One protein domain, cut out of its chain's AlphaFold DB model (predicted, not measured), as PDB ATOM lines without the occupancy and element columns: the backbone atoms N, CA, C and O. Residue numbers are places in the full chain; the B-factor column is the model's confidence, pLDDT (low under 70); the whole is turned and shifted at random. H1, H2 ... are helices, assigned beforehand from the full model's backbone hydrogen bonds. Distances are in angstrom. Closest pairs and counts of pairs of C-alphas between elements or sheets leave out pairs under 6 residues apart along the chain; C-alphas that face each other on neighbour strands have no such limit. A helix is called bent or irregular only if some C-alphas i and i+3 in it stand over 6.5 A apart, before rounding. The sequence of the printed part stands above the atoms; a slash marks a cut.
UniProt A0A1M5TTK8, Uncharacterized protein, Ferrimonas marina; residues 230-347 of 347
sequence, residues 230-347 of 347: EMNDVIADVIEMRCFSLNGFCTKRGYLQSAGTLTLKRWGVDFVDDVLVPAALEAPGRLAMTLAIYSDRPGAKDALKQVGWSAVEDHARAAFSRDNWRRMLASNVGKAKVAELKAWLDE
ATOM      1  N   GLU A 230      32.690   6.118 236.053       91.94
ATOM      2  CA  GLU A 230      31.358   6.484 235.585       91.94
ATOM      3  C   GLU A 230      30.581   7.226 236.677       91.94
ATOM      4  O   GLU A 230      30.769   7.000 237.874       91.94
ATOM      5  N   MET A 231      29.662   8.110 236.279       94.25
ATOM      6  CA  MET A 231      28.917   8.937 237.240       94.25
ATOM      7  C   MET A 231      28.140   8.095 238.264       94.25
ATOM      8  O   MET A 231      28.079   8.448 239.441       94.25
ATOM      9  N   ASN A 232      27.583   6.960 237.834       95.06
ATOM     10  CA  ASN A 232      26.855   6.048 238.716       95.06
ATOM     11  C   ASN A 232      27.766   5.442 239.792       95.06
ATOM     12  O   ASN A 232      27.344   5.308 240.939       95.06
ATOM     13  N   ASP A 233      29.023   5.150 239.459       95.31
ATOM     14  CA  ASP A 233      29.999   4.641 240.424       95.31
ATOM     15  C   ASP A 233      30.411   5.744 241.406       95.31
ATOM     16  O   ASP A 233      30.496   5.508 242.608       95.31
ATOM     17  N   VAL A 234      30.551   6.993 240.936       96.25
ATOM     18  CA  VAL A 234      30.770   8.149 241.824       96.25
ATOM     19  C   VAL A 234      29.609   8.326 242.810       96.25
ATOM     20  O   VAL A 234      29.833   8.624 243.988       96.25
ATOM     21  N   ILE A 235      28.370   8.151 242.347       97.56
ATOM     22  CA  ILE A 235      27.168   8.194 243.185       97.56
ATOM     23  C   ILE A 235      27.185   7.057 244.215       97.56
ATOM     24  O   ILE A 235      26.990   7.317 245.408       97.56
ATOM     25  N   ALA A 236      27.481   5.827 243.791       97.25
ATOM     26  CA  ALA A 236      27.593   4.673 244.677       97.25
ATOM     27  C   ALA A 236      28.650   4.899 245.772       97.25
ATOM     28  O   ALA A 236      28.360   4.711 246.957       97.25
ATOM     29  N   ASP A 237      29.819   5.424 245.405       96.12
ATOM     30  CA  ASP A 237      30.893   5.813 246.322       96.12
ATOM     31  C   ASP A 237      30.414   6.847 247.358       96.12
ATOM     32  O   ASP A 237      30.677   6.733 248.560       96.12
ATOM     33  N   VAL A 238      29.676   7.875 246.921       97.19
ATOM     34  CA  VAL A 238      29.092   8.895 247.809       97.19
ATOM     35  C   VAL A 238      28.116   8.273 248.813       97.19
ATOM     36  O   VAL A 238      28.149   8.636 249.996       97.19
ATOM     37  N   ILE A 239      27.275   7.334 248.371       96.75
ATOM     38  CA  ILE A 239      26.313   6.605 249.213       96.75
ATOM     39  C   ILE A 239      27.038   5.711 250.219       96.75
ATOM     40  O   ILE A 239      26.695   5.692 251.414       96.75
ATOM     41  N   GLU A 240      28.039   4.965 249.755       95.75
ATOM     42  CA  GLU A 240      28.826   4.060 250.580       95.75
ATOM     43  C   GLU A 240      29.510   4.843 251.697       95.75
ATOM     44  O   GLU A 240      29.285   4.573 252.885       95.75
ATOM     45  N   MET A 241      30.239   5.889 251.311       94.44
ATOM     46  CA  MET A 241      30.978   6.755 252.213       94.44
ATOM     47  C   MET A 241      30.089   7.711 253.009       94.44
ATOM     48  O   MET A 241      30.600   8.377 253.908       94.44
ATOM     49  N   ARG A 242      28.780   7.799 252.748       94.69
ATOM     50  CA  ARG A 242      27.863   8.749 253.407       94.69
ATOM     51  C   ARG A 242      28.363  10.197 253.313       94.69
ATOM     52  O   ARG A 242      28.502  10.906 254.312       94.69
ATOM     53  N   CYS A 243      28.750  10.607 252.110       95.12
ATOM     54  CA  CYS A 243      29.247  11.951 251.853       95.12
ATOM     55  C   CYS A 243      28.082  12.932 251.668       95.12
ATOM     56  O   CYS A 243      27.105  12.644 250.990       95.12
ATOM     57  N   PHE A 244      28.207  14.123 252.251       94.62
ATOM     58  CA  PHE A 244      27.212  15.203 252.147       94.62
ATOM     59  C   PHE A 244      27.820  16.513 251.621       94.62
ATOM     60  O   PHE A 244      27.187  17.562 251.644       94.62
ATOM     61  N   SER A 245      29.086  16.474 251.199       95.38
ATOM     62  CA  SER A 245      29.799  17.600 250.595       95.38
ATOM     63  C   SER A 245      30.981  17.100 249.764       95.38
ATOM     64  O   SER A 245      31.529  16.029 250.043       95.38
ATOM     65  N   LEU A 246      31.438  17.915 248.806       95.81
ATOM     66  CA  LEU A 246      32.674  17.653 248.058       95.81
ATOM     67  C   LEU A 246      33.886  17.527 248.989       95.81
ATOM     68  O   LEU A 246      34.742  16.674 248.783       95.81
ATOM     69  N   ASN A 247      33.956  18.350 250.040       94.88
ATOM     70  CA  ASN A 247      35.044  18.265 251.011       94.88
ATOM     71  C   ASN A 247      35.052  16.914 251.741       94.88
ATOM     72  O   ASN A 247      36.109  16.309 251.902       94.88
ATOM     73  N   GLY A 248      33.876  16.433 252.158       93.94
ATOM     74  CA  GLY A 248      33.731  15.123 252.792       93.94
ATOM     75  C   GLY A 248      34.151  13.987 251.861       93.94
ATOM     76  O   GLY A 248      34.915  13.121 252.280       93.94
ATOM     77  N   PHE A 249      33.727  14.046 250.596       96.12
ATOM     78  CA  PHE A 249      34.120  13.083 249.567       96.12
ATOM     79  C   PHE A 249      35.636  13.059 249.352       96.12
ATOM     80  O   PHE A 249      36.270  12.017 249.517       96.12
ATOM     81  N   CYS A 250      36.239  14.222 249.089       95.44
ATOM     82  CA  CYS A 250      37.683  14.332 248.905       95.44
ATOM     83  C   CYS A 250      38.453  13.844 250.135       95.44
ATOM     84  O   CYS A 250      39.395  13.079 249.991       95.44
ATOM     85  N   THR A 251      38.033  14.225 251.345       93.06
ATOM     86  CA  THR A 251      38.717  13.816 252.581       93.06
ATOM     87  C   THR A 251      38.705  12.298 252.757       93.06
ATOM     88  O   THR A 251      39.735  11.722 253.096       93.06
ATOM     89  N   LYS A 252      37.565  11.639 252.509       92.75
ATOM     90  CA  LYS A 252      37.441  10.184 252.677       92.75
ATOM     91  C   LYS A 252      38.232   9.390 251.640       92.75
ATOM     92  O   LYS A 252      38.770   8.346 251.985       92.75
ATOM     93  N   ARG A 253      38.360   9.908 250.414       92.06
ATOM     94  CA  ARG A 253      39.189   9.306 249.353       92.06
ATOM     95  C   ARG A 253      40.667   9.730 249.411       92.06
ATOM     96  O   ARG A 253      41.460   9.239 248.623       92.06
ATOM     97  N   GLY A 254      41.060  10.628 250.322       92.62
ATOM     98  CA  GLY A 254      42.451  11.089 250.454       92.62
ATOM     99  C   GLY A 254      42.868  12.194 249.472       92.62
ATOM    100  O   GLY A 254      44.055  12.438 249.267       92.62
ATOM    101  N   TYR A 255      41.913  12.898 248.870       94.38
ATOM    102  CA  TYR A 255      42.164  13.968 247.907       94.38
ATOM    103  C   TYR A 255      42.190  15.360 248.540       94.38
ATOM    104  O   TYR A 255      41.487  15.669 249.504       94.38
ATOM    105  N   LEU A 256      42.920  16.274 247.897       91.75
ATOM    106  CA  LEU A 256      42.829  17.702 248.194       91.75
ATOM    107  C   LEU A 256      41.524  18.282 247.632       91.75
ATOM    108  O   LEU A 256      41.283  18.235 246.424       91.75
ATOM    109  N   GLN A 257      40.716  18.918 248.485       92.25
ATOM    110  CA  GLN A 257      39.463  19.568 248.074       92.25
ATOM    111  C   GLN A 257      39.676  20.573 246.929       92.25
ATOM    112  O   GLN A 257      38.894  20.608 245.981       92.25
ATOM    113  N   SER A 258      40.756  21.359 246.981       93.12
ATOM    114  CA  SER A 258      41.087  22.352 245.952       93.12
ATOM    115  C   SER A 258      41.280  21.729 244.563       93.12
ATOM    116  O   SER A 258      40.879  22.329 243.562       93.12
ATOM    117  N   ALA A 259      41.839  20.516 244.493       90.81
ATOM    118  CA  ALA A 259      41.988  19.767 243.250       90.81
ATOM    119  C   ALA A 259      40.632  19.273 242.724       90.81
ATOM    120  O   ALA A 259      40.373  19.376 241.521       90.81
ATOM    121  N   GLY A 260      39.751  18.822 243.624       93.50
ATOM    122  CA  GLY A 260      38.370  18.455 243.301       93.50
ATOM    123  C   GLY A 260      37.592  19.623 242.703       93.50
ATOM    124  O   GLY A 260      37.116  19.548 241.573       93.50
ATOM    125  N   THR A 261      37.563  20.761 243.403       94.50
ATOM    126  CA  THR A 261      36.868  21.972 242.941       94.50
ATOM    127  C   THR A 261      37.376  22.453 241.582       94.50
ATOM    128  O   THR A 261      36.579  22.807 240.716       94.50
ATOM    129  N   LEU A 262      38.697  22.465 241.366       93.75
ATOM    130  CA  LEU A 262      39.269  22.894 240.091       93.75
ATOM    131  C   LEU A 262      38.909  21.938 238.946       93.75
ATOM    132  O   LEU A 262      38.648  22.398 237.835       93.75
ATOM    133  N   THR A 263      38.908  20.631 239.213       94.00
ATOM    134  CA  THR A 263      38.568  19.604 238.221       94.00
ATOM    135  C   THR A 263      37.109  19.722 237.804       94.00
ATOM    136  O   THR A 263      36.845  19.929 236.623       94.00
ATOM    137  N   LEU A 264      36.176  19.711 238.759       95.06
ATOM    138  CA  LEU A 264      34.742  19.796 238.466       95.06
ATOM    139  C   LEU A 264      34.379  21.092 237.739       95.06
ATOM    140  O   LEU A 264      33.671  21.066 236.736       95.06
ATOM    141  N   LYS A 265      34.982  22.219 238.145       93.62
ATOM    142  CA  LYS A 265      34.805  23.501 237.453       93.62
ATOM    143  C   LYS A 265      35.251  23.453 235.989       93.62
ATOM    144  O   LYS A 265      34.620  24.079 235.145       93.62
ATOM    145  N   ARG A 266      36.346  22.753 235.671       92.44
ATOM    146  CA  ARG A 266      36.808  22.591 234.277       92.44
ATOM    147  C   ARG A 266      35.853  21.740 233.444       92.44
ATOM    148  O   ARG A 266      35.809  21.925 232.235       92.44
ATOM    149  N   TRP A 267      35.139  20.827 234.091       89.88
ATOM    150  CA  TRP A 267      34.215  19.889 233.460       89.88
ATOM    151  C   TRP A 267      32.770  20.398 233.452       89.88
ATOM    152  O   TRP A 267      31.912  19.762 232.857       89.88
ATOM    153  N   GLY A 268      32.508  21.555 234.070       93.31
ATOM    154  CA  GLY A 268      31.169  22.137 234.144       93.31
ATOM    155  C   GLY A 268      30.202  21.340 235.020       93.31
ATOM    156  O   GLY A 268      29.003  21.468 234.824       93.31
ATOM    157  N   VAL A 269      30.721  20.537 235.953       94.62
ATOM    158  CA  VAL A 269      29.926  19.695 236.857       94.62
ATOM    159  C   VAL A 269      29.671  20.438 238.166       94.62
ATOM    160  O   VAL A 269      30.612  20.949 238.789       94.62
ATOM    161  N   ASP A 270      28.419  20.447 238.611       95.19
ATOM    162  CA  ASP A 270      28.030  20.823 239.965       95.19
ATOM    163  C   ASP A 270      27.933  19.565 240.834       95.19
ATOM    164  O   ASP A 270      27.012  18.764 240.719       95.19
ATOM    165  N   PHE A 271      28.876  19.395 241.764       96.19
ATOM    166  CA  PHE A 271      28.896  18.219 242.640       96.19
ATOM    167  C   PHE A 271      27.611  18.043 243.464       96.19
ATOM    168  O   PHE A 271      27.292  16.932 243.878       96.19
ATOM    169  N   VAL A 272      26.895  19.127 243.768       96.25
ATOM    170  CA  VAL A 272      25.647  19.042 244.527       96.25
ATOM    171  C   VAL A 272      24.538  18.493 243.642       96.25
ATOM    172  O   VAL A 272      23.937  17.477 243.989       96.25
ATOM    173  N   ASP A 273      24.293  19.158 242.518       95.62
ATOM    174  CA  ASP A 273      23.138  18.883 241.664       95.62
ATOM    175  C   ASP A 273      23.342  17.624 240.806       95.62
ATOM    176  O   ASP A 273      22.391  16.873 240.602       95.62
ATOM    177  N   ASP A 274      24.580  17.341 240.392       95.81
ATOM    178  CA  ASP A 274      24.904  16.201 239.528       95.81
ATOM    179  C   ASP A 274      25.264  14.925 240.308       95.81
ATOM    180  O   ASP A 274      25.208  13.835 239.745       95.81
ATOM    181  N   VAL A 275      25.638  15.029 241.594       97.19
ATOM    182  CA  VAL A 275      26.112  13.872 242.386       97.19
ATOM    183  C   VAL A 275      25.385  13.727 243.718       97.19
ATOM    184  O   VAL A 275      24.733  12.714 243.952       97.19
ATOM    185  N   LEU A 276      25.486  14.709 244.622       97.44
ATOM    186  CA  LEU A 276      24.997  14.551 245.999       97.44
ATOM    187  C   LEU A 276      23.477  14.405 246.084       97.44
ATOM    188  O   LEU A 276      22.997  13.591 246.870       97.44
ATOM    189  N   VAL A 277      22.724  15.201 245.322       97.38
ATOM    190  CA  VAL A 277      21.258  15.130 245.305       97.38
ATOM    191  C   VAL A 277      20.789  13.820 244.663       97.38
ATOM    192  O   VAL A 277      20.037  13.113 245.333       97.38
ATOM    193  N   PRO A 278      21.261  13.417 243.463       97.88
ATOM    194  CA  PRO A 278      20.965  12.097 242.903       97.88
ATOM    195  C   PRO A 278      21.284  10.945 243.862       97.88
ATOM    196  O   PRO A 278      20.410  10.130 244.146       97.88
ATOM    197  N   ALA A 279      22.480  10.941 244.459       97.94
ATOM    198  CA  ALA A 279      22.880   9.936 245.441       97.94
ATOM    199  C   ALA A 279      21.928   9.883 246.644       97.94
ATOM    200  O   ALA A 279      21.549   8.810 247.119       97.94
ATOM    201  N   ALA A 280      21.523  11.049 247.150       97.69
ATOM    202  CA  ALA A 280      20.627  11.137 248.290       97.69
ATOM    203  C   ALA A 280      19.194  10.695 247.964       97.69
ATOM    204  O   ALA A 280      18.517  10.179 248.847       97.69
ATOM    205  N   LEU A 281      18.741  10.864 246.721       97.69
ATOM    206  CA  LEU A 281      17.453  10.347 246.258       97.69
ATOM    207  C   LEU A 281      17.493   8.831 246.013       97.69
ATOM    208  O   LEU A 281      16.494   8.160 246.256       97.69
ATOM    209  N   GLU A 282      18.634   8.285 245.592       97.62
ATOM    210  CA  GLU A 282      18.830   6.841 245.408       97.62
ATOM    211  C   GLU A 282      18.920   6.089 246.748       97.62
ATOM    212  O   GLU A 282      18.367   4.998 246.899       97.62
ATOM    213  N   ALA A 283      19.560   6.687 247.759       96.94
ATOM    214  CA  ALA A 283      19.720   6.090 249.086       96.94
ATOM    215  C   ALA A 283      19.306   7.043 250.230       96.94
ATOM    216  O   ALA A 283      20.135   7.391 251.087       96.94
ATOM    217  N   PRO A 284      18.017   7.418 250.324       96.44
ATOM    218  CA  PRO A 284      17.547   8.469 251.229       96.44
ATOM    219  C   PRO A 284      17.795   8.147 252.703       96.44
ATOM    220  O   PRO A 284      18.155   9.031 253.477       96.44
ATOM    221  N   GLY A 285      17.716   6.873 253.100       94.56
ATOM    222  CA  GLY A 285      18.007   6.459 254.477       94.56
ATOM    223  C   GLY A 285      19.488   6.584 254.857       94.56
ATOM    224  O   GLY A 285      19.808   6.867 256.009       94.56
ATOM    225  N   ARG A 286      20.413   6.415 253.898       95.06
ATOM    226  CA  ARG A 286      21.864   6.547 254.142       95.06
ATOM    227  C   ARG A 286      22.330   7.997 254.085       95.06
ATOM    228  O   ARG A 286      23.311   8.336 254.744       95.06
ATOM    229  N   LEU A 287      21.633   8.825 253.308       97.12
ATOM    230  CA  LEU A 287      22.011  10.199 252.993       97.12
ATOM    231  C   LEU A 287      20.977  11.240 253.463       97.12
ATOM    232  O   LEU A 287      20.961  12.365 252.974       97.12
ATOM    233  N   ALA A 288      20.183  10.936 254.492       96.38
ATOM    234  CA  ALA A 288      19.103  11.806 254.977       96.38
ATOM    235  C   ALA A 288      19.560  13.227 255.376       96.38
ATOM    236  O   ALA A 288      18.886  14.208 255.076       96.38
ATOM    237  N   MET A 289      20.739  13.378 255.995       96.44
ATOM    238  CA  MET A 289      21.318  14.709 256.239       96.44
ATOM    239  C   MET A 289      21.594  15.498 254.949       96.44
ATOM    240  O   MET A 289      21.380  16.704 254.936       96.44
ATOM    241  N   THR A 290      22.020  14.846 253.864       97.00
ATOM    242  CA  THR A 290      22.194  15.488 252.550       97.00
ATOM    243  C   THR A 290      20.854  16.016 252.034       97.00
ATOM    244  O   THR A 290      20.780  17.175 251.628       97.00
ATOM    245  N   LEU A 291      19.774  15.232 252.155       97.56
ATOM    246  CA  LEU A 291      18.412  15.683 251.826       97.56
ATOM    247  C   LEU A 291      17.976  16.881 252.679       97.56
ATOM    248  O   LEU A 291      17.364  17.810 252.165       97.56
ATOM    249  N   ALA A 292      18.319  16.904 253.970       96.81
ATOM    250  CA  ALA A 292      18.012  18.033 254.847       96.81
ATOM    251  C   ALA A 292      18.798  19.305 254.470       96.81
ATOM    252  O   ALA A 292      18.234  20.401 254.456       96.81
ATOM    253  N   ILE A 293      20.088  19.175 254.131       96.62
ATOM    254  CA  ILE A 293      20.922  20.296 253.665       96.62
ATOM    255  C   ILE A 293      20.328  20.889 252.383       96.62
ATOM    256  O   ILE A 293      20.150  22.106 252.304       96.62
ATOM    257  N   TYR A 294      19.946  20.039 251.430       96.50
ATOM    258  CA  TYR A 294      19.483  20.428 250.095       96.50
ATOM    259  C   TYR A 294      17.966  20.262 249.906       96.50
ATOM    260  O   TYR A 294      17.498  19.957 248.815       96.50
ATOM    261  N   SER A 295      17.178  20.468 250.965       95.06
ATOM    262  CA  SER A 295      15.724  20.215 250.952       95.06
ATOM    263  C   SER A 295      14.930  21.084 249.963       95.06
ATOM    264  O   SER A 295      13.759  20.842 249.708       95.06
ATOM    265  N   ASP A 296      15.524  22.166 249.480       94.12
ATOM    266  CA  ASP A 296      14.986  23.063 248.458       94.12
ATOM    267  C   ASP A 296      15.129  22.500 247.035       94.12
ATOM    268  O   ASP A 296      14.529  23.030 246.101       94.12
ATOM    269  N   ARG A 297      15.888  21.411 246.861       95.12
ATOM    270  CA  ARG A 297      16.076  20.747 245.571       95.12
ATOM    271  C   ARG A 297      14.912  19.800 245.245       95.12
ATOM    272  O   ARG A 297      14.280  19.262 246.160       95.12
ATOM    273  N   PRO A 298      14.616  19.577 243.949       94.75
ATOM    274  CA  PRO A 298      13.519  18.709 243.528       94.75
ATOM    275  C   PRO A 298      13.599  17.310 244.152       94.75
ATOM    276  O   PRO A 298      14.665  16.705 244.199       94.75
ATOM    277  N   GLY A 299      12.469  16.807 244.657       94.00
ATOM    278  CA  GLY A 299      12.356  15.477 245.270       94.00
ATOM    279  C   GLY A 299      12.972  15.334 246.668       94.00
ATOM    280  O   GLY A 299      12.653  14.375 247.368       94.00
ATOM    281  N   ALA A 300      13.801  16.281 247.127       95.44
ATOM    282  CA  ALA A 300      14.534  16.132 248.383       95.44
ATOM    283  C   ALA A 300      13.621  16.140 249.620       95.44
ATOM    284  O   ALA A 300      13.796  15.316 250.518       95.44
ATOM    285  N   LYS A 301      12.618  17.032 249.665       94.06
ATOM    286  CA  LYS A 301      11.614  17.063 250.746       94.06
ATOM    287  C   LYS A 301      10.779  15.785 250.786       94.06
ATOM    288  O   LYS A 301      10.628  15.208 251.857       94.06
ATOM    289  N   ASP A 302      10.293  15.311 249.643       95.44
ATOM    290  CA  ASP A 302       9.461  14.104 249.586       95.44
ATOM    291  C   ASP A 302      10.240  12.864 250.043       95.44
ATOM    292  O   ASP A 302       9.756  12.102 250.880       95.44
ATOM    293  N   ALA A 303      11.484  12.707 249.579       96.31
ATOM    294  CA  ALA A 303      12.375  11.641 250.032       96.31
ATOM    295  C   ALA A 303      12.684  11.748 251.536       96.31
ATOM    296  O   ALA A 303      12.691  10.743 252.248       96.31
ATOM    297  N   LEU A 304      12.877  12.969 252.049       95.44
ATOM    298  CA  LEU A 304      13.087  13.212 253.475       95.44
ATOM    299  C   LEU A 304      11.854  12.825 254.310       95.44
ATOM    300  O   LEU A 304      12.010  12.247 255.385       95.44
ATOM    301  N   LYS A 305      10.640  13.079 253.805       95.06
ATOM    302  CA  LYS A 305       9.386  12.672 254.459       95.06
ATOM    303  C   LYS A 305       9.255  11.158 254.583       95.06
ATOM    304  O   LYS A 305       8.758  10.676 255.593       95.06
ATOM    305  N   GLN A 306       9.733  10.411 253.590       95.31
ATOM    306  CA  GLN A 306       9.690   8.947 253.609       95.31
ATOM    307  C   GLN A 306      10.607   8.335 254.677       95.31
ATOM    308  O   GLN A 306      10.266   7.299 255.244       95.31
ATOM    309  N   VAL A 307      11.762   8.951 254.950       96.00
ATOM    310  CA  VAL A 307      12.759   8.408 255.897       96.00
ATOM    311  C   VAL A 307      12.687   9.019 257.297       96.00
ATOM    312  O   VAL A 307      13.162   8.412 258.255       96.00
ATOM    313  N   GLY A 308      12.082  10.201 257.426       95.12
ATOM    314  CA  GLY A 308      11.861  10.885 258.695       95.12
ATOM    315  C   GLY A 308      13.113  11.518 259.315       95.12
ATOM    316  O   GLY A 308      14.249  11.349 258.862       95.12
ATOM    317  N   TRP A 309      12.902  12.275 260.398       95.50
ATOM    318  CA  TRP A 309      13.975  13.014 261.076       95.50
ATOM    319  C   TRP A 309      14.988  12.098 261.779       95.50
ATOM    320  O   TRP A 309      16.168  12.434 261.881       95.50
ATOM    321  N   SER A 310      14.566  10.912 262.226       94.50
ATOM    322  CA  SER A 310      15.457   9.918 262.842       94.50
ATOM    323  C   SER A 310      16.617   9.535 261.917       94.50
ATOM    324  O   SER A 310      17.766   9.526 262.359       94.50
ATOM    325  N   ALA A 311      16.351   9.337 260.621       95.75
ATOM    326  CA  ALA A 311      17.380   9.037 259.628       95.75
ATOM    327  C   ALA A 311      18.398  10.182 259.471       95.75
ATOM    328  O   ALA A 311      19.592   9.939 259.282       95.75
ATOM    329  N   VAL A 312      17.959  11.443 259.597       95.62
ATOM    330  CA  VAL A 312      18.848  12.620 259.576       95.62
ATOM    331  C   VAL A 312      19.811  12.584 260.757       95.62
ATOM    332  O   VAL A 312      21.015  12.792 260.585       95.62
ATOM    333  N   GLU A 313      19.296  12.302 261.955       94.50
ATOM    334  CA  GLU A 313      20.121  12.190 263.157       94.50
ATOM    335  C   GLU A 313      21.100  11.016 263.066       94.50
ATOM    336  O   GLU A 313      22.262  11.165 263.446       94.50
ATOM    337  N   ASP A 314      20.671   9.876 262.527       94.19
ATOM    338  CA  ASP A 314      21.518   8.694 262.360       94.19
ATOM    339  C   ASP A 314      22.634   8.919 261.338       94.19
ATOM    340  O   ASP A 314      23.792   8.566 261.592       94.19
ATOM    341  N   HIS A 315      22.333   9.584 260.221       94.44
ATOM    342  CA  HIS A 315      23.362  10.017 259.281       94.44
ATOM    343  C   HIS A 315      24.340  10.994 259.964       94.44
ATOM    344  O   HIS A 315      25.554  10.789 259.901       94.44
ATOM    345  N   ALA A 316      23.854  11.994 260.704       93.75
ATOM    346  CA  ALA A 316      24.715  12.947 261.409       93.75
ATOM    347  C   ALA A 316      25.611  12.282 262.474       93.75
ATOM    348  O   ALA A 316      26.789  12.622 262.587       93.75
ATOM    349  N   ARG A 317      25.089  11.312 263.235       92.69
ATOM    350  CA  ARG A 317      25.860  10.525 264.220       92.69
ATOM    351  C   ARG A 317      26.951   9.678 263.574       92.69
ATOM    352  O   ARG A 317      27.976   9.447 264.203       92.69
ATOM    353  N   ALA A 318      26.723   9.196 262.353       90.12
ATOM    354  CA  ALA A 318      27.725   8.451 261.599       90.12
ATOM    355  C   ALA A 318      28.786   9.370 260.970       90.12
ATOM    356  O   ALA A 318      29.934   8.965 260.805       90.12
ATOM    357  N   ALA A 319      28.406  10.597 260.606       87.88
ATOM    358  CA  ALA A 319      29.285  11.564 259.955       87.88
ATOM    359  C   ALA A 319      30.189  12.339 260.931       87.88
ATOM    360  O   ALA A 319      31.282  12.762 260.554       87.88
ATOM    361  N   PHE A 320      29.744  12.542 262.172       89.19
ATOM    362  CA  PHE A 320      30.433  13.353 263.176       89.19
ATOM    363  C   PHE A 320      30.719  12.553 264.451       89.19
ATOM    364  O   PHE A 320      30.089  11.536 264.722       89.19
ATOM    365  N   SER A 321      31.650  13.028 265.283       79.00
ATOM    366  CA  SER A 321      31.901  12.400 266.587       79.00
ATOM    367  C   SER A 321      30.652  12.435 267.484       79.00
ATOM    368  O   SER A 321      29.870  13.393 267.442       79.00
ATOM    369  N   ARG A 322      30.484  11.411 268.331       73.56
ATOM    370  CA  ARG A 322      29.270  11.189 269.144       73.56
ATOM    371  C   ARG A 322      28.866  12.373 270.030       73.56
ATOM    372  O   ARG A 322      27.677  12.544 270.278       73.56
ATOM    373  N   ASP A 323      29.806  13.227 270.423       81.94
ATOM    374  CA  ASP A 323      29.527  14.325 271.357       81.94
ATOM    375  C   ASP A 323      29.198  15.658 270.670       81.94
ATOM    376  O   ASP A 323      28.674  16.574 271.303       81.94
ATOM    377  N   ASN A 324      29.464  15.800 269.364       90.25
ATOM    378  CA  ASN A 324      29.286  17.074 268.656       90.25
ATOM    379  C   ASN A 324      28.309  17.029 267.471       90.25
ATOM    380  O   ASN A 324      28.045  18.086 266.885       90.25
ATOM    381  N   TRP A 325      27.733  15.867 267.145       92.75
ATOM    382  CA  TRP A 325      26.896  15.700 265.951       92.75
ATOM    383  C   TRP A 325      25.700  16.654 265.901       92.75
ATOM    384  O   TRP A 325      25.416  17.184 264.836       92.75
ATOM    385  N   ARG A 326      25.040  16.970 267.027       92.69
ATOM    386  CA  ARG A 326      23.902  17.919 267.050       92.69
ATOM    387  C   ARG A 326      24.314  19.324 266.621       92.69
ATOM    388  O   ARG A 326      23.636  19.969 265.825       92.69
ATOM    389  N   ARG A 327      25.449  19.795 267.144       93.31
ATOM    390  CA  ARG A 327      26.013  21.105 266.801       93.31
ATOM    391  C   ARG A 327      26.447  21.130 265.336       93.31
ATOM    392  O   ARG A 327      26.183  22.111 264.651       93.31
ATOM    393  N   MET A 328      27.084  20.058 264.864       93.44
ATOM    394  CA  MET A 328      27.540  19.946 263.477       93.44
ATOM    395  C   MET A 328      26.372  19.836 262.495       93.44
ATOM    396  O   MET A 328      26.382  20.527 261.482       93.44
ATOM    397  N   LEU A 329      25.333  19.066 262.821       93.69
ATOM    398  CA  LEU A 329      24.088  18.986 262.058       93.69
ATOM    399  C   LEU A 329      23.461  20.374 261.913       93.69
ATOM    400  O   LEU A 329      23.229  20.835 260.801       93.69
ATOM    401  N   ALA A 330      23.280  21.088 263.026       94.00
ATOM    402  CA  ALA A 330      22.728  22.440 263.012       94.00
ATOM    403  C   ALA A 330      23.616  23.457 262.274       94.00
ATOM    404  O   ALA A 330      23.102  24.432 261.731       94.00
ATOM    405  N   SER A 331      24.934  23.244 262.246       93.94
ATOM    406  CA  SER A 331      25.869  24.083 261.491       93.94
ATOM    407  C   SER A 331      25.824  23.820 259.985       93.94
ATOM    408  O   SER A 331      26.015  24.761 259.225       93.94
ATOM    409  N   ASN A 332      25.616  22.570 259.556       93.31
ATOM    410  CA  ASN A 332      25.611  22.199 258.137       93.31
ATOM    411  C   ASN A 332      24.231  22.386 257.492       93.31
ATOM    412  O   ASN A 332      24.148  22.875 256.374       93.31
ATOM    413  N   VAL A 333      23.151  22.032 258.196       93.94
ATOM    414  CA  VAL A 333      21.768  22.220 257.717       93.94
ATOM    415  C   VAL A 333      21.291  23.657 257.951       93.94
ATOM    416  O   VAL A 333      20.528  24.201 257.160       93.94
ATOM    417  N   GLY A 334      21.754  24.291 259.030       94.50
ATOM    418  CA  GLY A 334      21.284  25.596 259.495       94.50
ATOM    419  C   GLY A 334      20.257  25.463 260.623       94.50
ATOM    420  O   GLY A 334      19.255  24.769 260.491       94.50
ATOM    421  N   LYS A 335      20.487  26.154 261.748       92.69
ATOM    422  CA  LYS A 335      19.656  26.052 262.968       92.69
ATOM    423  C   LYS A 335      18.160  26.273 262.716       92.69
ATOM    424  O   LYS A 335      17.348  25.512 263.229       92.69
ATOM    425  N   ALA A 336      17.812  27.299 261.938       92.75
ATOM    426  CA  ALA A 336      16.422  27.606 261.603       92.75
ATOM    427  C   ALA A 336      15.797  26.502 260.735       92.75
ATOM    428  O   ALA A 336      14.726  26.004 261.060       92.75
ATOM    429  N   LYS A 337      16.528  26.051 259.708       93.81
ATOM    430  CA  LYS A 337      16.107  24.978 258.798       93.81
ATOM    431  C   LYS A 337      15.922  23.645 259.527       93.81
ATOM    432  O   LYS A 337      14.986  22.918 259.237       93.81
ATOM    433  N   VAL A 338      16.757  23.341 260.524       94.75
ATOM    434  CA  VAL A 338      16.574  22.168 261.400       94.75
ATOM    435  C   VAL A 338      15.243  22.231 262.151       94.75
ATOM    436  O   VAL A 338      14.527  21.237 262.183       94.75
ATOM    437  N   ALA A 339      14.912  23.374 262.760       92.62
ATOM    438  CA  ALA A 339      13.658  23.524 263.498       92.62
ATOM    439  C   ALA A 339      12.438  23.432 262.568       92.62
ATOM    440  O   ALA A 339      11.486  22.728 262.890       92.62
ATOM    441  N   GLU A 340      12.509  24.086 261.405       94.69
ATOM    442  CA  GLU A 340      11.479  24.039 260.361       94.69
ATOM    443  C   GLU A 340      11.240  22.607 259.867       94.69
ATOM    444  O   GLU A 340      10.116  22.118 259.917       94.69
ATOM    445  N   LEU A 341      12.297  21.916 259.428       94.00
ATOM    446  CA  LEU A 341      12.186  20.562 258.882       94.00
ATOM    447  C   LEU A 341      11.717  19.559 259.931       94.00
ATOM    448  O   LEU A 341      10.967  18.650 259.597       94.00
ATOM    449  N   LYS A 342      12.141  19.717 261.188       92.56
ATOM    450  CA  LYS A 342      11.692  18.840 262.268       92.56
ATOM    451  C   LYS A 342      10.201  19.023 262.552       92.56
ATOM    452  O   LYS A 342       9.490  18.031 262.583       92.56
ATOM    453  N   ALA A 343       9.736  20.267 262.687       91.12
ATOM    454  CA  ALA A 343       8.314  20.551 262.888       91.12
ATOM    455  C   ALA A 343       7.461  20.016 261.727       91.12
ATOM    456  O   ALA A 343       6.458  19.360 261.960       91.12
ATOM    457  N   TRP A 344       7.912  20.223 260.488       93.19
ATOM    458  CA  TRP A 344       7.220  19.748 259.290       93.19
ATOM    459  C   TRP A 344       7.148  18.214 259.164       93.19
ATOM    460  O   TRP A 344       6.215  17.696 258.560       93.19
ATOM    461  N   LEU A 345       8.133  17.477 259.689       90.25
ATOM    462  CA  LEU A 345       8.141  16.007 259.667       90.25
ATOM    463  C   LEU A 345       7.320  15.380 260.800       90.25
ATOM    464  O   LEU A 345       6.975  14.203 260.699       90.25
ATOM    465  N   ASP A 346       7.047  16.140 261.862       79.31
ATOM    466  CA  ASP A 346       6.219  15.717 262.994       79.31
ATOM    467  C   ASP A 346       4.700  15.929 262.718       79.31
ATOM    468  O   ASP A 346       3.877  15.508 263.535       79.31
ATOM    469  N   GLU A 347       4.334  16.547 261.579       68.94
ATOM    470  CA  GLU A 347       2.961  16.776 261.060       68.94
ATOM    471  C   GLU A 347       2.471  15.693 260.073       68.94
ATOM    472  O   GLU A 347       1.338  15.197 260.271       68.94
TER     473      GLU A 347
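Overview. This is residues 230 to 347 of the 347 residues of an uncharacterized protein of Ferrimonas marina (UniProt A0A1M5TTK8). Two groups of helices are joined by a bridging helix: H1, H2 and H3 form an angular group at one end of the long axis, H4 reaches from H1 to the larger group, and there the sharply kinked H6 wraps round short H5, with H7 and H8 completing that group. Residues 262 to 268, of which 262 to 267 belong to H3, stick out. The printed part has 118 residues, with eight named helices, H1 to H8 in chain order, and no named strand; the class is all helix. Helix packing is mostly crossed, the helices that touch standing at large angles to each other. The whole is compact, with a radius of gyration of the C-alphas of 14.0 A and spans of 43 by 31 by 23 A.

Along the chain. Find C-alpha 231 at (28.917, 8.937, 237.240); from there H1 runs through residues 231 to 241, 15.3 A long. Next come H2, residues 246 to 253, and H3, residues 257 to 267, 15.5 A long. H4, residues 271 to 282, is 15.4 A long and only just irregular: C-alphas 274 and 277 are 6.9 A apart. H5 is residues 288 to 293. H6, residues 300 to 319, begins with C-alpha 300 at (14.534, 16.132, 248.383) and is 19.3 A long; it is irregular, with C-alphas 306 and 309 9.5 A apart, and has a kink of 95 degrees near residue 307. H7 is residues 325 to 333, and H8, residues 335 to 345, runs 15.6 A to C-alpha 345 at (8.141, 16.007, 259.667).

Arrangement. Start at H1, which only just touches H2, with 3 pairs of C-alphas within 8 A; the closest are Val 238 and Phe 249, 6.8 A apart. H2 touches H3, closest at C-alphas 247 and 257, 5.5 A. H4 touches H1 with residues 275 to 280 alone, closest at C-alphas 235 and 279, 5.1 A. H4 and H5 form a helical hairpin, their closest C-alphas, 280 and 291, 6.2 A apart. H6, the hub, touches H4, H5, H7 and H8; its closest C-alphas to H5 are Val 312 and Met 289, 4.6 A apart. H6 and H7 form another helical hairpin, closest at C-alphas 317 and 325, 5.6 A. H6 touches H8 with residues 305 to 309 alone, closest at C-alphas 305 and 345, 6.3 A. H1, H2 and H3 are apart from H5, H6, H7 and H8. In H1, H2, H3, H5, H7 and H8 every O i to N i+4 pair is within hydrogen-bond range; H4 has 6 of 8 and H6 12 of 16.

Size, cuts and confidence. The C-alphas farthest apart, Arg 266 and Glu 347, are 43.6 A from each other. The printed part has no cut and no long link. The mean pLDDT of the printed part is 93.8; look at residue 347, the chain's last, for the one value under 70.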